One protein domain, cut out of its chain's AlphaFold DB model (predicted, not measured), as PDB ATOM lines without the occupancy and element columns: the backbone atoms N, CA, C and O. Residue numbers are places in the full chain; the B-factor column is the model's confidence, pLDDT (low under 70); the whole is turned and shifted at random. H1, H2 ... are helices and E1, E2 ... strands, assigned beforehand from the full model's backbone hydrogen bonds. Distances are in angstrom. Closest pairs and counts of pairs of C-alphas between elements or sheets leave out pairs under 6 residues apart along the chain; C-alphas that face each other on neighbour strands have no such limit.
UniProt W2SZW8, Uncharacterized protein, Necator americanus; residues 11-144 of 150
ATOM      1  N   THR A  11     183.550 108.299 159.658       93.88
ATOM      2  CA  THR A  11     182.801 107.116 159.207       93.88
ATOM      3  C   THR A  11     181.786 107.531 158.144       93.88
ATOM      4  O   THR A  11     181.110 108.559 158.282       93.88
ATOM      5  N   ILE A  12     181.689 106.741 157.073       93.81
ATOM      6  CA  ILE A  12     180.703 106.909 156.003       93.81
ATOM      7  C   ILE A  12     179.832 105.655 155.969       93.81
ATOM      8  O   ILE A  12     180.348 104.553 155.801       93.81
ATOM      9  N   PHE A  13     178.526 105.843 156.107       92.81
ATOM     10  CA  PHE A  13     177.503 104.823 155.934       92.81
ATOM     11  C   PHE A  13     176.888 104.989 154.549       92.81
ATOM     12  O   PHE A  13     176.539 106.109 154.164       92.81
ATOM     13  N   VAL A  14     176.763 103.889 153.808       92.75
ATOM     14  CA  VAL A  14     176.032 103.857 152.540       92.75
ATOM     15  C   VAL A  14     174.767 103.047 152.752       92.75
ATOM     16  O   VAL A  14     174.853 101.919 153.235       92.75
ATOM     17  N   VAL A  15     173.616 103.631 152.436       91.12
ATOM     18  CA  VAL A  15     172.308 103.028 152.703       91.12
ATOM     19  C   VAL A  15     171.432 103.027 151.459       91.12
ATOM     20  O   VAL A  15     171.549 103.899 150.601       91.12
ATOM     21  N   TYR A  16     170.547 102.041 151.389       86.94
ATOM     22  CA  TYR A  16     169.457 101.978 150.428       86.94
ATOM     23  C   TYR A  16     168.215 101.627 151.233       86.94
ATOM     24  O   TYR A  16     168.146 100.531 151.789       86.94
ATOM     25  N   ALA A  17     167.301 102.581 151.380       83.56
ATOM     26  CA  ALA A  17     166.040 102.341 152.058       83.56
ATOM     27  C   ALA A  17     165.141 101.458 151.193       83.56
ATOM     28  O   ALA A  17     165.198 101.503 149.959       83.56
ATOM     29  N   SER A  18     164.300 100.672 151.859       77.19
ATOM     30  CA  SER A  18     163.317  99.815 151.208       77.19
ATOM     31  C   SER A  18     162.421 100.614 150.256       77.19
ATOM     32  O   SER A  18     162.081 101.778 150.502       77.19
ATOM     33  N   SER A  19     162.053 100.001 149.133       68.56
ATOM     34  CA  SER A  19     161.028 100.535 148.232       68.56
ATOM     35  C   SER A  19     159.644 100.452 148.880       68.56
ATOM     36  O   SER A  19     159.434  99.669 149.800       68.56
ATOM     37  N   SER A  20     158.669 101.198 148.357       65.56
ATOM     38  CA  SER A  20     157.268 101.182 148.825       65.56
ATOM     39  C   SER A  20     156.549  99.828 148.683       65.56
ATOM     40  O   SER A  20     155.369  99.728 148.979       65.56
ATOM     41  N   SER A  21     157.233  98.798 148.179       67.81
ATOM     42  CA  SER A  21     156.733  97.426 148.043       67.81
ATOM     43  C   SER A  21     156.942  96.567 149.293       67.81
ATOM     44  O   SER A  21     156.595  95.390 149.269       67.81
ATOM     45  N   TYR A  22     157.606  97.107 150.315       73.81
ATOM     46  CA  TYR A  22     157.882  96.436 151.581       73.81
ATOM     47  C   TYR A  22     156.872  96.875 152.645       73.81
ATOM     48  O   TYR A  22     156.392  98.008 152.602       73.81
ATOM     49  N   GLU A  23     156.568  95.978 153.584       79.81
ATOM     50  CA  GLU A  23     155.641  96.252 154.688       79.81
ATOM     51  C   GLU A  23     156.180  97.374 155.593       79.81
ATOM     52  O   GLU A  23     157.397  97.529 155.761       79.81
ATOM     53  N   GLU A  24     155.273  98.150 156.185       79.06
ATOM     54  CA  GLU A  24     155.593  99.312 157.025       79.06
ATOM     55  C   GLU A  24     156.536  98.934 158.177       79.06
ATOM     56  O   GLU A  24     157.527  99.626 158.425       79.06
ATOM     57  N   GLU A  25     156.324  97.773 158.803       83.94
ATOM     58  CA  GLU A  25     157.162  97.292 159.902       83.94
ATOM     59  C   GLU A  25     158.613  97.021 159.475       83.94
ATOM     60  O   GLU A  25     159.545  97.226 160.255       83.94
ATOM     61  N   GLU A  26     158.837  96.566 158.237       84.06
ATOM     62  CA  GLU A  26     160.189  96.326 157.724       84.06
ATOM     63  C   GLU A  26     160.928  97.642 157.457       84.06
ATOM     64  O   GLU A  26     162.145  97.740 157.649       84.06
ATOM     65  N   VAL A  27     160.190  98.677 157.056       81.88
ATOM     66  CA  VAL A  27     160.728 100.021 156.828       81.88
ATOM     67  C   VAL A  27     161.044 100.709 158.152       81.88
ATOM     68  O   VAL A  27     162.131 101.276 158.302       81.88
ATOM     69  N   GLU A  28     160.154 100.620 159.140       83.62
ATOM     70  CA  GLU A  28     160.431 101.101 160.495       83.62
ATOM     71  C   GLU A  28     161.666 100.410 161.086       83.62
ATOM     72  O   GLU A  28     162.579 101.081 161.578       83.62
ATOM     73  N   ALA A  29     161.746  99.078 160.973       87.88
ATOM     74  CA  ALA A  29     162.889  98.305 161.449       87.88
ATOM     75  C   ALA A  29     164.202  98.761 160.794       87.88
ATOM     76  O   ALA A  29     165.210  98.930 161.485       87.88
ATOM     77  N   PHE A  30     164.188  99.042 159.486       88.69
ATOM     78  CA  PHE A  30     165.345  99.591 158.778       88.69
ATOM     79  C   PHE A  30     165.823 100.918 159.385       88.69
ATOM     80  O   PHE A  30     167.018 101.083 159.654       88.69
ATOM     81  N   TYR A  31     164.913 101.866 159.629       86.44
ATOM     82  CA  TYR A  31     165.274 103.164 160.207       86.44
ATOM     83  C   TYR A  31     165.742 103.045 161.665       86.44
ATOM     84  O   TYR A  31     166.690 103.738 162.055       86.44
ATOM     85  N   MET A  32     165.150 102.138 162.447       87.69
ATOM     86  CA  MET A  32     165.589 101.830 163.813       87.69
ATOM     87  C   MET A  32     167.007 101.250 163.847       87.69
ATOM     88  O   MET A  32     167.854 101.707 164.623       87.69
ATOM     89  N   ASP A  33     167.294 100.274 162.989       90.31
ATOM     90  CA  ASP A  33     168.619  99.662 162.910       90.31
ATOM     91  C   ASP A  33     169.665 100.666 162.417       90.31
ATOM     92  O   ASP A  33     170.757 100.755 162.990       90.31
ATOM     93  N   LEU A  34     169.335 101.485 161.413       89.06
ATOM     94  CA  LEU A  34     170.220 102.542 160.925       89.06
ATOM     95  C   LEU A  34     170.567 103.549 162.028       89.06
ATOM     96  O   LEU A  34     171.734 103.930 162.174       89.06
ATOM     97  N   GLU A  35     169.582 103.967 162.825       88.06
ATOM     98  CA  GLU A  35     169.835 104.841 163.967       88.06
ATOM     99  C   GLU A  35     170.774 104.170 164.974       88.06
ATOM    100  O   GLU A  35     171.751 104.786 165.419       88.06
ATOM    101  N   LYS A  36     170.506 102.909 165.325       89.75
ATOM    102  CA  LYS A  36     171.326 102.149 166.267       89.75
ATOM    103  C   LYS A  36     172.780 102.074 165.800       89.75
ATOM    104  O   LYS A  36     173.671 102.470 166.555       89.75
ATOM    105  N   PHE A  37     173.025 101.680 164.549       88.69
ATOM    106  CA  PHE A  37     174.372 101.658 163.965       88.69
ATOM    107  C   PHE A  37     175.035 103.037 163.995       88.69
ATOM    108  O   PHE A  37     176.205 103.175 164.362       88.69
ATOM    109  N   TYR A  38     174.284 104.084 163.654       88.81
ATOM    110  CA  TYR A  38     174.788 105.448 163.699       88.81
ATOM    111  C   TYR A  38     175.149 105.890 165.127       88.81
ATOM    112  O   TYR A  38     176.118 106.635 165.301       88.81
ATOM    113  N   ARG A  39     174.403 105.468 166.157       87.81
ATOM    114  CA  ARG A  39     174.672 105.788 167.572       87.81
ATOM    115  C   ARG A  39     175.864 105.011 168.136       87.81
ATOM    116  O   ARG A  39     176.635 105.597 168.897       87.81
ATOM    117  N   GLU A  40     176.026 103.744 167.759       91.38
ATOM    118  CA  GLU A  40     177.135 102.884 168.195       91.38
ATOM    119  C   GLU A  40     178.494 103.345 167.641       91.38
ATOM    120  O   GLU A  40     179.520 103.191 168.303       91.38
ATOM    121  N   ASP A  41     178.522 103.984 166.467       89.94
ATOM    122  CA  ASP A  41     179.759 104.534 165.915       89.94
ATOM    123  C   ASP A  41     180.261 105.773 166.686       89.94
ATOM    124  O   ASP A  41     179.572 106.791 166.872       89.94
ATOM    125  N   HIS A  42     181.529 105.687 167.095       89.00
ATOM    126  CA  HIS A  42     182.228 106.687 167.898       89.00
ATOM    127  C   HIS A  42     183.119 107.636 167.075       89.00
ATOM    128  O   HIS A  42     183.913 108.389 167.655       89.00
ATOM    129  N   ALA A  43     183.024 107.629 165.741       90.94
ATOM    130  CA  ALA A  43     183.789 108.553 164.920       90.94
ATOM    131  C   ALA A  43     183.336 110.000 165.140       90.94
ATOM    132  O   ALA A  43     182.180 110.323 165.432       90.94
ATOM    133  N   PHE A  44     184.292 110.916 164.995       87.75
ATOM    134  CA  PHE A  44     184.046 112.332 165.237       87.75
ATOM    135  C   PHE A  44     183.166 112.947 164.140       87.75
ATOM    136  O   PHE A  44     182.270 113.754 164.420       87.75
ATOM    137  N   TYR A  45     183.408 112.547 162.893       89.31
ATOM    138  CA  TYR A  45     182.586 112.879 161.739       89.31
ATOM    139  C   TYR A  45     181.838 111.633 161.271       89.31
ATOM    140  O   TYR A  45     182.441 110.577 161.106       89.31
ATOM    141  N   LYS A  46     180.535 111.776 161.038       91.81
ATOM    142  CA  LYS A  46     179.667 110.713 160.536       91.81
ATOM    143  C   LYS A  46     178.851 111.246 159.373       91.81
ATOM    144  O   LYS A  46     178.288 112.343 159.469       91.81
ATOM    145  N   VAL A  47     178.826 110.480 158.292       91.75
ATOM    146  CA  VAL A  47     178.121 110.806 157.054       91.75
ATOM    147  C   VAL A  47     177.282 109.604 156.655       91.75
ATOM    148  O   VAL A  47     177.816 108.504 156.599       91.75
ATOM    149  N   ILE A  48     176.004 109.811 156.359       92.19
ATOM    150  CA  ILE A  48     175.145 108.803 155.737       92.19
ATOM    151  C   ILE A  48     174.846 109.288 154.320       92.19
ATOM    152  O   ILE A  48     174.445 110.439 154.135       92.19
ATOM    153  N   ILE A  49     175.097 108.443 153.327       92.06
ATOM    154  CA  ILE A  49     174.808 108.712 151.918       92.06
ATOM    155  C   ILE A  49     173.941 107.573 151.423       92.06
ATOM    156  O   ILE A  49     174.265 106.415 151.663       92.06
ATOM    157  N   GLY A  50     172.862 107.879 150.726       90.31
ATOM    158  CA  GLY A  50     172.029 106.804 150.235       90.31
ATOM    159  C   GLY A  50     170.808 107.262 149.490       90.31
ATOM    160  O   GLY A  50     170.469 108.451 149.495       90.31
ATOM    161  N   ASP A  51     170.169 106.275 148.884       88.00
ATOM    162  CA  ASP A  51     168.806 106.400 148.415       88.00
ATOM    163  C   ASP A  51     167.862 106.094 149.574       88.00
ATOM    164  O   ASP A  51     167.949 105.026 150.176       88.00
ATOM    165  N   PHE A  52     167.011 107.049 149.930       83.56
ATOM    166  CA  PHE A  52     166.071 106.904 151.037       83.56
ATOM    167  C   PHE A  52     164.631 106.695 150.571       83.56
ATOM    168  O   PHE A  52     163.763 106.510 151.417       83.56
ATOM    169  N   ASN A  53     164.349 106.784 149.265       78.31
ATOM    170  CA  ASN A  53     162.983 106.825 148.723       78.31
ATOM    171  C   ASN A  53     162.059 107.893 149.357       78.31
ATOM    172  O   ASN A  53     160.862 107.910 149.095       78.31
ATOM    173  N   ALA A  54     162.594 108.825 150.149       70.06
ATOM    174  CA  ALA A  54     161.830 109.868 150.819       70.06
ATOM    175  C   ALA A  54     161.460 110.974 149.819       70.06
ATOM    176  O   ALA A  54     162.340 111.654 149.287       70.06
ATOM    177  N   LYS A  55     160.164 111.194 149.560       66.75
ATOM    178  CA  LYS A  55     159.718 112.289 148.684       66.75
ATOM    179  C   LYS A  55     159.652 113.588 149.489       66.75
ATOM    180  O   LYS A  55     158.820 113.750 150.375       66.75
ATOM    181  N   LYS A  56     160.505 114.564 149.162       62.16
ATOM    182  CA  LYS A  56     160.320 115.952 149.620       62.16
ATOM    183  C   LYS A  56     159.492 116.756 148.617       62.16
ATOM    184  O   LYS A  56     159.651 116.552 147.412       62.16
ATOM    185  N   PRO A  57     158.671 117.723 149.076       57.59
ATOM    186  CA  PRO A  57     157.938 118.604 148.178       57.59
ATOM    187  C   PRO A  57     158.893 119.300 147.203       57.59
ATOM    188  O   PRO A  57     159.959 119.780 147.597       57.59
ATOM    189  N   SER A  58     158.489 119.299 145.929       55.53
ATOM    190  CA  SER A  58     159.321 119.588 144.754       55.53
ATOM    191  C   SER A  58     160.360 120.697 144.969       55.53
ATOM    192  O   SER A  58     160.059 121.885 145.090       55.53
ATOM    193  N   SER A  59     161.627 120.287 144.998       57.62
ATOM    194  CA  SER A  59     162.787 121.169 144.957       57.62
ATOM    195  C   SER A  59     163.470 120.999 143.592       57.62
ATOM    196  O   SER A  59     163.446 119.921 143.002       57.62
ATOM    197  N   LEU A  60     164.111 122.048 143.064       57.28
ATOM    198  CA  LEU A  60     164.852 122.035 141.783       57.28
ATOM    199  C   LEU A  60     166.089 121.093 141.779       57.28
ATOM    200  O   LEU A  60     166.963 121.220 140.921       57.28
ATOM    201  N   ARG A  61     166.211 120.187 142.758       68.50
ATOM    202  CA  ARG A  61     167.368 119.318 143.018       68.50
ATOM    203  C   ARG A  61     167.009 117.832 142.994       68.50
ATOM    204  O   ARG A  61     167.576 117.054 143.752       68.50
ATOM    205  N   TRP A  62     166.093 117.436 142.120       70.12
ATOM    206  CA  TRP A  62     165.740 116.030 141.951       70.12
ATOM    207  C   TRP A  62     166.945 115.164 141.557       70.12
ATOM    208  O   TRP A  62     167.878 115.624 140.884       70.12
ATOM    209  N   THR A  63     166.904 113.902 141.982       72.06
ATOM    210  CA  THR A  63     167.973 112.911 141.804       72.06
ATOM    211  C   THR A  63     167.517 111.650 141.086       72.06
ATOM    212  O   THR A  63     168.375 110.851 140.752       72.06
ATOM    213  N   TRP A  64     166.218 111.465 140.855       76.88
ATOM    214  CA  TRP A  64     165.645 110.323 140.143       76.88
ATOM    215  C   TRP A  64     164.541 110.780 139.185       76.88
ATOM    216  O   TRP A  64     163.842 111.749 139.499       76.88
ATOM    217  N   GLU A  65     164.400 110.102 138.048       79.06
ATOM    218  CA  GLU A  65     163.401 110.356 137.002       79.06
ATOM    219  C   GLU A  65     162.680 109.057 136.617       79.06
ATOM    220  O   GLU A  65     163.320 108.028 136.421       79.06
ATOM    221  N   SER A  66     161.350 109.096 136.496       80.81
ATOM    222  CA  SER A  66     160.571 107.921 136.094       80.81
ATOM    223  C   SER A  66     160.850 107.514 134.643       80.81
ATOM    224  O   SER A  66     161.223 108.339 133.811       80.81
ATOM    225  N   SER A  67     160.597 106.247 134.294       76.31
ATOM    226  CA  SER A  67     160.839 105.690 132.948       76.31
ATOM    227  C   SER A  67     160.152 106.455 131.801       76.31
ATOM    228  O   SER A  67     160.590 106.354 130.656       76.31
ATOM    229  N   GLY A  68     159.084 107.207 132.098       71.25
ATOM    230  CA  GLY A  68     158.366 108.069 131.151       71.25
ATOM    231  C   GLY A  68     158.707 109.564 131.239       71.25
ATOM    232  O   GLY A  68     158.196 110.343 130.440       71.25
ATOM    233  N   GLY A  69     159.547 109.982 132.193       72.12
ATOM    234  CA  GLY A  69     159.858 111.395 132.456       72.12
ATOM    235  C   GLY A  69     158.704 112.187 133.085       72.12
ATOM    236  O   GLY A  69     158.739 113.416 133.112       72.12
ATOM    237  N   GLU A  70     157.670 111.499 133.569       72.94
ATOM    238  CA  GLU A  70     156.460 112.113 134.131       72.94
ATOM    239  C   GLU A  70     156.699 112.670 135.537       72.94
ATOM    240  O   GLU A  70     156.132 113.697 135.910       72.94
ATOM    241  N   TYR A  71     157.586 112.024 136.302       71.75
ATOM    242  CA  TYR A  71     157.882 112.384 137.682       71.75
ATOM    243  C   TYR A  71     159.387 112.439 137.916       71.75
ATOM    244  O   TYR A  71     160.144 111.596 137.433       71.75
ATOM    245  N   SER A  72     159.812 113.416 138.715       69.56
ATOM    246  CA  SER A  72     161.192 113.532 139.177       69.56
ATOM    247  C   SER A  72     161.224 113.792 140.678       69.56
ATOM    248  O   SER A  72     160.631 114.771 141.136       69.56
ATOM    249  N   ASN A  73     161.944 112.956 141.428       73.12
ATOM    250  CA  ASN A  73     161.966 112.990 142.892       73.12
ATOM    251  C   ASN A  73     163.389 113.219 143.434       73.12
ATOM    252  O   ASN A  73     164.389 112.813 142.836       73.12
ATOM    253  N   GLU A  74     163.497 113.895 144.579       80.12
ATOM    254  CA  GLU A  74     164.742 114.023 145.351       80.12
ATOM    255  C   GLU A  74     164.784 112.914 146.408       80.12
ATOM    256  O   GLU A  74     164.338 113.132 147.525       80.12
ATOM    257  N   ILE A  75     165.293 111.738 146.032       81.31
ATOM    258  CA  ILE A  75     165.330 110.535 146.891       81.31
ATOM    259  C   ILE A  75     166.735 110.205 147.414       81.31
ATOM    260  O   ILE A  75     166.893 109.496 148.404       81.31
ATOM    261  N   ASN A  76     167.776 110.752 146.778       84.25
ATOM    262  CA  ASN A  76     169.155 110.575 147.221       84.25
ATOM    263  C   ASN A  76     169.551 111.709 148.173       84.25
ATOM    264  O   ASN A  76     169.461 112.890 147.822       84.25
ATOM    265  N   HIS A  77     170.060 111.364 149.357       85.50
ATOM    266  CA  HIS A  77     170.425 112.345 150.380       85.50
ATOM    267  C   HIS A  77     171.828 112.123 150.957       85.50
ATOM    268  O   HIS A  77     172.334 111.006 151.051       85.50
ATOM    269  N   ILE A  78     172.449 113.230 151.386       88.81
ATOM    270  CA  ILE A  78     173.679 113.245 152.188       88.81
ATOM    271  C   ILE A  78     173.338 113.844 153.553       88.81
ATOM    272  O   ILE A  78     172.989 115.022 153.658       88.81
ATOM    273  N   ILE A  79     173.489 113.046 154.603       88.31
ATOM    274  CA  ILE A  79     173.197 113.403 155.992       88.31
ATOM    275  C   ILE A  79     174.511 113.459 156.776       88.31
ATOM    276  O   ILE A  79     175.354 112.574 156.645       88.31
ATOM    277  N   VAL A  80     174.717 114.504 157.589       88.19
ATOM    278  CA  VAL A  80     175.997 114.734 158.287       88.19
ATOM    279  C   VAL A  80     175.820 115.171 159.735       88.19
ATOM    280  O   VAL A  80     175.120 116.136 160.032       88.19
ATOM    281  N   ASN A  81     176.548 114.539 160.656       87.06
ATOM    282  CA  ASN A  81     176.454 114.856 162.087       87.06
ATOM    283  C   ASN A  81     176.969 116.262 162.452       87.06
ATOM    284  O   ASN A  81     176.688 116.793 163.529       87.06
ATOM    285  N   LYS A  82     177.768 116.865 161.568       86.88
ATOM    286  CA  LYS A  82     178.345 118.203 161.707       86.88
ATOM    287  C   LYS A  82     178.016 119.023 160.462       86.88
ATOM    288  O   LYS A  82     178.829 119.103 159.555       86.88
ATOM    289  N   TRP A  83     176.863 119.690 160.441       83.19
ATOM    290  CA  TRP A  83     176.365 120.433 159.266       83.19
ATOM    291  C   TRP A  83     177.393 121.364 158.594       83.19
ATOM    292  O   TRP A  83     177.391 121.523 157.381       83.19
ATOM    293  N   PHE A  84     178.312 121.956 159.364       84.25
ATOM    294  CA  PHE A  84     179.338 122.870 158.854       84.25
ATOM    295  C   PHE A  84     180.426 122.194 158.003       84.25
ATOM    296  O   PHE A  84     181.242 122.905 157.411       84.25
ATOM    297  N   CYS A  85     180.507 120.859 157.995       88.44
ATOM    298  CA  CYS A  85     181.489 120.134 157.194       88.44
ATOM    299  C   CYS A  85     181.029 119.926 155.749       88.44
ATOM    300  O   CYS A  85     181.886 119.682 154.906       88.44
ATOM    301  N   LEU A  86     179.730 120.052 155.453       90.31
ATOM    302  CA  LEU A  86     179.159 119.796 154.135       90.31
ATOM    303  C   LEU A  86     178.775 121.101 153.436       90.31
ATOM    304  O   LEU A  86     178.082 121.953 153.987       90.31
ATOM    305  N   THR A  87     179.221 121.247 152.195       88.81
ATOM    306  CA  THR A  87     178.914 122.385 151.321       88.81
ATOM    307  C   THR A  87     178.714 121.900 149.888       88.81
ATOM    308  O   THR A  87     179.034 120.755 149.578       88.81
ATOM    309  N   ASP A  88     178.217 122.776 149.011       88.31
ATOM    310  CA  ASP A  88     178.171 122.525 147.561       88.31
ATOM    311  C   ASP A  88     177.403 121.242 147.168       88.31
ATOM    312  O   ASP A  88     177.815 120.488 146.283       88.31
ATOM    313  N   VAL A  89     176.288 120.991 147.869       86.94
ATOM    314  CA  VAL A  89     175.403 119.841 147.635       86.94
ATOM    315  C   VAL A  89     174.502 120.114 146.437       86.94
ATOM    316  O   VAL A  89     173.707 121.057 146.471       86.94
ATOM    317  N   ALA A  90     174.624 119.299 145.392       85.06
ATOM    318  CA  ALA A  90     173.807 119.415 144.190       85.06
ATOM    319  C   ALA A  90     173.719 118.090 143.421       85.06
ATOM    320  O   ALA A  90     174.711 117.362 143.325       85.06
ATOM    321  N   GLY A  91     172.560 117.835 142.808       81.81
ATOM    322  CA  GLY A  91     172.455 116.913 141.679       81.81
ATOM    323  C   GLY A  91     173.152 117.524 140.462       81.81
ATOM    324  O   GLY A  91     172.885 118.670 140.097       81.81
ATOM    325  N   VAL A  92     174.090 116.796 139.866       81.94
ATOM    326  CA  VAL A  92     174.900 117.269 138.742       81.94
ATOM    327  C   VAL A  92     174.077 117.154 137.455       81.94
ATOM    328  O   VAL A  92     173.693 116.045 137.074       81.94
ATOM    329  N   PRO A  93     173.797 118.271 136.760       72.12
ATOM    330  CA  PRO A  93     173.057 118.234 135.506       72.12
ATOM    331  C   PRO A  93     173.917 117.642 134.381       72.12
ATOM    332  O   PRO A  93     175.130 117.845 134.349       72.12
ATOM    333  N   LYS A  94     173.272 116.985 133.405       71.31
ATOM    334  CA  LYS A  94     173.901 116.489 132.162       71.31
ATOM    335  C   LYS A  94     175.097 115.553 132.392       71.31
ATOM    336  O   LYS A  94     176.106 115.637 131.694       71.31
ATOM    337  N   PHE A  95     174.975 114.650 133.359       73.25
ATOM    338  CA  PHE A  95     175.896 113.534 133.533       73.25
ATOM    339  C   PHE A  95     175.217 112.263 133.011       73.25
ATOM    340  O   PHE A  95     174.219 111.829 133.578       73.25
ATOM    341  N   TYR A  96     175.715 111.701 131.906       73.06
ATOM    342  CA  TYR A  96     175.180 110.458 131.345       73.06
ATOM    343  C   TYR A  96     175.608 109.277 132.224       73.06
ATOM    344  O   TYR A  96     176.711 108.759 132.075       73.06
ATOM    345  N   THR A  97     174.741 108.876 133.155       69.44
ATOM    346  CA  THR A  97     174.934 107.700 134.022       69.44
ATOM    347  C   THR A  97     174.543 106.393 133.334       69.44
ATOM    348  O   THR A  97     175.034 105.340 133.723       69.44
ATOM    349  N   GLY A  98     173.645 106.444 132.340       78.19
ATOM    350  CA  GLY A  98     172.914 105.254 131.885       78.19
ATOM    351  C   GLY A  98     171.893 104.746 132.915       78.19
ATOM    352  O   GLY A  98     171.422 103.623 132.787       78.19
ATOM    353  N   SER A  99     171.576 105.561 133.927       80.88
ATOM    354  CA  SER A  99     170.600 105.305 134.986       80.88
ATOM    355  C   SER A  99     169.580 106.445 135.037       80.88
ATOM    356  O   SER A  99     169.867 107.586 134.677       80.88
ATOM    357  N   ASP A 100     168.396 106.102 135.513       80.81
ATOM    358  CA  ASP A 100     167.327 106.974 135.997       80.81
ATOM    359  C   ASP A 100     167.732 107.880 137.179       80.81
ATOM    360  O   ASP A 100     167.057 108.872 137.461       80.81
ATOM    361  N   HIS A 101     168.867 107.615 137.836       83.69
ATOM    362  CA  HIS A 101     169.437 108.475 138.868       83.69
ATOM    363  C   HIS A 101     170.451 109.492 138.318       83.69
ATOM    364  O   HIS A 101     171.286 109.210 137.449       83.69
ATOM    365  N   ARG A 102     170.447 110.690 138.915       83.25
ATOM    366  CA  ARG A 102     171.457 111.737 138.722       83.25
ATOM    367  C   ARG A 102     172.592 111.602 139.725       83.25
ATOM    368  O   ARG A 102     172.391 111.296 140.896       83.25
ATOM    369  N   LEU A 103     173.791 111.979 139.285       86.31
ATOM    370  CA  LEU A 103     174.958 112.088 140.156       86.31
ATOM    371  C   LEU A 103     174.718 113.129 141.263       86.31
ATOM    372  O   LEU A 103     174.593 114.318 140.976       86.31
ATOM    373  N   LEU A 104     174.729 112.705 142.525       88.12
ATOM    374  CA  LEU A 104     174.718 113.598 143.684       88.12
ATOM    375  C   LEU A 104     176.153 113.941 144.102       88.12
ATOM    376  O   LEU A 104     176.969 113.061 144.371       88.12
ATOM    377  N   ARG A 105     176.472 115.235 144.182       89.69
ATOM    378  CA  ARG A 105     177.783 115.733 144.617       89.69
ATOM    379  C   ARG A 105     177.634 116.513 145.915       89.69
ATOM    380  O   ARG A 105     176.769 117.375 146.012       89.69
ATOM    381  N   GLY A 106     178.539 116.284 146.861       91.50
ATOM    382  CA  GLY A 106     178.737 117.129 148.038       91.50
ATOM    383  C   GLY A 106     180.223 117.323 148.324       91.50
ATOM    384  O   GLY A 106     181.039 116.443 148.051       91.50
ATOM    385  N   ARG A 107     180.594 118.485 148.868       93.50
ATOM    386  CA  ARG A 107     181.975 118.805 149.246       93.50
ATOM    387  C   ARG A 107     182.133 118.814 150.760       93.50
ATOM    388  O   ARG A 107     181.525 119.639 151.445       93.50
ATOM    389  N   PHE A 108     183.035 117.967 151.248       92.19
ATOM    390  CA  PHE A 108     183.388 117.880 152.660       92.19
ATOM    391  C   PHE A 108     184.640 118.694 153.002       92.19
ATOM    392  O   PHE A 108     185.632 118.678 152.273       92.19
ATOM    393  N   SER A 109     184.606 119.401 154.132       90.00
ATOM    394  CA  SER A 109     185.734 120.161 154.674       90.00
ATOM    395  C   SER A 109     185.871 119.930 156.177       90.00
ATOM    396  O   SER A 109     184.996 120.291 156.964       90.00
ATOM    397  N   PHE A 110     187.011 119.373 156.583       87.50
ATOM    398  CA  PHE A 110     187.309 119.025 157.972       87.50
ATOM    399  C   PHE A 110     188.417 119.929 158.513       87.50
ATOM    400  O   PHE A 110     189.598 119.589 158.484       87.50
ATOM    401  N   THR A 111     188.054 121.126 158.985       85.12
ATOM    402  CA  THR A 111     189.036 122.077 159.533       85.12
ATOM    403  C   THR A 111     188.758 122.419 160.992       85.12
ATOM    404  O   THR A 111     187.626 122.715 161.382       85.12
ATOM    405  N   ARG A 112     189.825 122.503 161.805       81.81
ATOM    406  CA  ARG A 112     189.733 122.994 163.196       81.81
ATOM    407  C   ARG A 112     189.145 124.404 163.280       81.81
ATOM    408  O   ARG A 112     188.539 124.764 164.285       81.81
ATOM    409  N   ARG A 113     189.339 125.231 162.245       84.12
ATOM    410  CA  ARG A 113     188.780 126.589 162.178       84.12
ATOM    411  C   ARG A 113     187.257 126.551 162.074       84.12
ATOM    412  O   ARG A 113     186.599 127.238 162.850       84.12
ATOM    413  N   GLN A 114     186.713 125.752 161.154       81.50
ATOM    414  CA  GLN A 114     185.265 125.579 161.012       81.50
ATOM    415  C   GLN A 114     184.663 124.957 162.267       81.50
ATOM    416  O   GLN A 114     183.641 125.440 162.735       81.50
ATOM    417  N   GLU A 115     185.336 123.977 162.869       82.75
ATOM    418  CA  GLU A 115     184.894 123.370 164.125       82.75
ATOM    419  C   GLU A 115     184.781 124.409 165.255       82.75
ATOM    420  O   GLU A 115     183.752 124.497 165.922       82.75
ATOM    421  N   LYS A 116     185.808 125.249 165.450       83.94
ATOM    422  CA  LYS A 116     185.775 126.331 166.450       83.94
ATOM    423  C   LYS A 116     184.667 127.346 166.163       83.94
ATOM    424  O   LYS A 116     183.949 127.737 167.080       83.94
ATOM    425  N   ALA A 117     184.516 127.757 164.904       83.06
ATOM    426  CA  ALA A 117     183.474 128.697 164.500       83.06
ATOM    427  C   ALA A 117     182.068 128.109 164.693       83.06
ATOM    428  O   ALA A 117     181.164 128.799 165.159       83.06
ATOM    429  N   ALA A 118     181.887 126.825 164.388       77.50
ATOM    430  CA  ALA A 118     180.632 126.121 164.577       77.50
ATOM    431  C   ALA A 118     180.285 125.953 166.055       77.50
ATOM    432  O   ALA A 118     179.146 126.209 166.411       77.50
ATOM    433  N   LYS A 119     181.249 125.622 166.925       75.88
ATOM    434  CA  LYS A 119     181.041 125.581 168.386       75.88
ATOM    435  C   LYS A 119     180.616 126.938 168.949       75.88
ATOM    436  O   LYS A 119     179.771 126.995 169.833       75.88
ATOM    437  N   PHE A 120     181.159 128.031 168.411       75.75
ATOM    438  CA  PHE A 120     180.731 129.381 168.780       75.75
ATOM    439  C   PHE A 120     179.287 129.670 168.335       75.75
ATOM    440  O   PHE A 120     178.512 130.246 169.093       75.75
ATOM    441  N   ARG A 121     178.906 129.220 167.129       68.69
ATOM    442  CA  ARG A 121     177.541 129.355 166.585       68.69
ATOM    443  C   ARG A 121     176.523 128.404 167.236       68.69
ATOM    444  O   ARG A 121     175.363 128.773 167.357       68.69
ATOM    445  N   GLN A 122     176.951 127.225 167.692       58.72
ATOM    446  CA  GLN A 122     176.125 126.180 168.319       58.72
ATOM    447  C   GLN A 122     175.531 126.565 169.678       58.72
ATOM    448  O   GLN A 122     174.710 125.819 170.197       58.72
ATOM    449  N   ARG A 123     175.850 127.749 170.224       53.81
ATOM    450  CA  ARG A 123     175.020 128.358 171.279       53.81
ATOM    451  C   ARG A 123     173.560 128.592 170.838       53.81
ATOM    452  O   ARG A 123     172.729 128.809 171.704       53.81
ATOM    453  N   ASN A 124     173.248 128.491 169.537       43.06
ATOM    454  CA  ASN A 124     171.892 128.379 168.987       43.06
ATOM    455  C   ASN A 124     171.748 127.061 168.188       43.06
ATOM    456  O   ASN A 124     172.428 126.907 167.165       43.06
ATOM    457  N   PRO A 125     170.903 126.099 168.607       48.22
ATOM    458  CA  PRO A 125     170.822 124.786 167.972       48.22
ATOM    459  C   PRO A 125     169.940 124.845 166.720       48.22
ATOM    460  O   PRO A 125     168.805 125.307 166.781       48.22
ATOM    461  N   ARG A 126     170.443 124.377 165.569       49.50
ATOM    462  CA  ARG A 126     169.611 124.210 164.357       49.50
ATOM    463  C   ARG A 126     169.787 122.897 163.589       49.50
ATOM    464  O   ARG A 126     169.246 122.783 162.503       49.50
ATOM    465  N   ALA A 127     170.490 121.906 164.135       50.44
ATOM    466  CA  ALA A 127     170.414 120.527 163.636       50.44
ATOM    467  C   ALA A 127     171.076 119.583 164.646       50.44
ATOM    468  O   ALA A 127     172.307 119.549 164.744       50.44
ATOM    469  N   ILE A 128     170.263 118.856 165.409       52.12
ATOM    470  CA  ILE A 128     170.686 117.635 166.094       52.12
ATOM    471  C   ILE A 128     170.271 116.504 165.152       52.12
ATOM    472  O   ILE A 128     169.122 116.456 164.729       52.12
ATOM    473  N   ILE A 129     171.220 115.658 164.754       61.00
ATOM    474  CA  ILE A 129     170.874 114.368 164.153       61.00
ATOM    475  C   ILE A 129     170.474 113.477 165.320       61.00
ATOM    476  O   ILE A 129     171.349 112.951 166.008       61.00
ATOM    477  N   ASP A 130     169.175 113.442 165.576       61.75
ATOM    478  CA  ASP A 130     168.507 112.651 166.610       61.75
ATOM    479  C   ASP A 130     167.403 111.805 165.960       61.75
ATOM    480  O   ASP A 130     167.202 111.885 164.743       61.75
ATOM    481  N   TRP A 131     166.668 111.055 166.776       61.78
ATOM    482  CA  TRP A 131     165.466 110.310 166.411       61.78
ATOM    483  C   TRP A 131     164.512 111.120 165.530       61.78
ATOM    484  O   TRP A 131     164.039 110.611 164.520       61.78
ATOM    485  N   ASP A 132     164.329 112.412 165.823       72.38
ATOM    486  CA  ASP A 132     163.476 113.314 165.042       72.38
ATOM    487  C   ASP A 132     163.842 113.351 163.548       72.38
ATOM    488  O   ASP A 132     162.961 113.495 162.702       72.38
ATOM    489  N   LEU A 133     165.128 113.207 163.192       74.06
ATOM    490  CA  LEU A 133     165.548 113.154 161.790       74.06
ATOM    491  C   LEU A 133     165.126 111.841 161.129       74.06
ATOM    492  O   LEU A 133     164.650 111.869 159.998       74.06
ATOM    493  N   PHE A 134     165.319 110.711 161.810       75.69
ATOM    494  CA  PHE A 134     164.957 109.399 161.273       75.69
ATOM    495  C   PHE A 134     163.438 109.229 161.201       75.69
ATOM    496  O   PHE A 134     162.943 108.808 160.165       75.69
ATOM    497  N   ALA A 135     162.701 109.696 162.210       73.62
ATOM    498  CA  ALA A 135     161.244 109.773 162.183       73.62
ATOM    499  C   ALA A 135     160.734 110.680 161.048       73.62
ATOM    500  O   ALA A 135     159.781 110.340 160.361       73.62
ATOM    501  N   THR A 136     161.407 111.808 160.784       78.19
ATOM    502  CA  THR A 136     161.072 112.666 159.634       78.19
ATOM    503  C   THR A 136     161.307 111.948 158.299       78.19
ATOM    504  O   THR A 136     160.531 112.126 157.365       78.19
ATOM    505  N   LEU A 137     162.382 111.161 158.176       75.00
ATOM    506  CA  LEU A 137     162.656 110.383 156.962       75.00
ATOM    507  C   LEU A 137     161.644 109.250 156.770       75.00
ATOM    508  O   LEU A 137     161.206 109.050 155.642       75.00
ATOM    509  N   ALA A 138     161.248 108.575 157.851       74.25
ATOM    510  CA  ALA A 138     160.191 107.568 157.838       74.25
ATOM    511  C   ALA A 138     158.838 108.178 157.425       74.25
ATOM    512  O   ALA A 138     158.212 107.684 156.495       74.25
ATOM    513  N   GLY A 139     158.457 109.331 157.985       71.69
ATOM    514  CA  GLY A 139     157.224 110.020 157.585       71.69
ATOM    515  C   GLY A 139     157.212 110.446 156.108       71.69
ATOM    516  O   GLY A 139     156.222 110.256 155.413       71.69
ATOM    517  N   PHE A 140     158.335 110.948 155.570       70.31
ATOM    518  CA  PHE A 140     158.436 111.231 154.126       70.31
ATOM    519  C   PHE A 140     158.384 109.972 153.251       70.31
ATOM    520  O   PHE A 140     158.100 110.072 152.053       70.31
ATOM    521  N   TRP A 141     158.719 108.811 153.810       71.56
ATOM    522  CA  TRP A 141     158.572 107.536 153.124       71.56
ATOM    523  C   TRP A 141     157.099 107.101 153.093       71.56
ATOM    524  O   TRP A 141     156.617 106.758 152.015       71.56
ATOM    525  N   GLU A 142     156.358 107.208 154.201       60.56
ATOM    526  CA  GLU A 142     154.916 106.892 154.264       60.56
ATOM    527  C   GLU A 142     154.108 107.690 153.231       60.56
ATOM    528  O   GLU A 142     153.383 107.107 152.419       60.56
ATOM    529  N   ASP A 143     154.317 109.011 153.185       59.50
ATOM    530  CA  ASP A 143     153.676 109.902 152.208       59.50
ATOM    531  C   ASP A 143     153.955 109.453 150.762       59.50
ATOM    532  O   ASP A 143     153.123 109.592 149.867       59.50
ATOM    533  N   SER A 144     155.139 108.887 150.513       58.34
ATOM    534  CA  SER A 144     155.551 108.449 149.182       58.34
ATOM    535  C   SER A 144     154.955 107.111 148.750       58.34
ATOM    536  O   SER A 144     154.758 106.922 147.544       58.34
TER     537      SER A 144
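AT A GLANCE: This is residues 11 to 144 of the 150 residues of an uncharacterized protein of Necator americanus (UniProt W2SZW8). A small three-stranded sheet, E1 E2 E3, lies between a pair of helices and a two-stranded hairpin: H1, which only grazes the sheet, and H3 run side by side in opposite ways, and E4 and E5 lie on the other side, near E3. H2 lies beyond the end of E5, and residues 119 to 125, of which 119 to 121 belong to H2, stick out at one end of the longest axis; the loop at Gly 68 lies at the other. The 134 printed residues have three named helices and five named strands, in the order E1 H1 E2 E3 E4 E5 H2 H3, and the class is mixed, helices and strands. The larger sheet is mixed, in the order E1 E2 E3, and the smaller is antiparallel. The whole is compact, with a radius of gyration of the C-alphas of 16.0 A and spans of 48 by 38 by 24 A.

HOW THE PARTS SIT: In the larger sheet E2, residues 45 to 51, is the inner strand. E1, residues 11 to 16, is parallel to it at 15 degrees, with N 13 and O 47 2.8 A apart. E3, residues 76 to 80, forms an antiparallel hairpin with E2 at 169 degrees, with N 79 and O 48 2.8 A apart. H1, residues 24 to 40, only grazes this sheet with its residues 30 to 39. E1, H1 and E2 form a strand-helix-strand unit, two parallel neighbour strands with a helix between, and its crossover is right-handed. H3, residues 131 to 144, touches H1 at a shallow tilt of 27 degrees, opposite ways; their closest C-alphas, of Tyr 31 and Phe 134, are 6.3 A apart. H3 is not on the sheet. E4, residues 86 to 91, and E5, residues 104 to 108, form an antiparallel hairpin at 168 degrees, with N 107 and O 87 2.8 A apart. The closest C-alphas of E3 and E5, of Asn 76 and Leu 104, are 7.3 A apart. H2, residues 112 to 121, touches no helix. Every O i to N i+4 pair is within hydrogen-bond range in H1 and H2, and 9 of 10 are in H3.

IN THESE COORDINATES: E1 begins at C-alpha 11, (182.801, 107.116, 159.207), and is 16.8 A long; E2 measures 20.2 A. H1 runs 24.5 A from C-alpha 24 at (155.593, 99.312, 157.025). H3 runs 20.0 A to C-alpha 144 at (155.551, 108.449, 149.182).

THE WHOLE: The two C-alphas farthest apart, of Gly 68 and Phe 120, are 48.7 A apart. The printed part has no cut. The links E2 to E3, 24 residues, and E4 to E5, 12 residues, are long. The mean pLDDT of the printed part is 78.6; residues 19 to 21, 55 to 61, 72, 97, 121 to 131 and 142 to 144 are under 70.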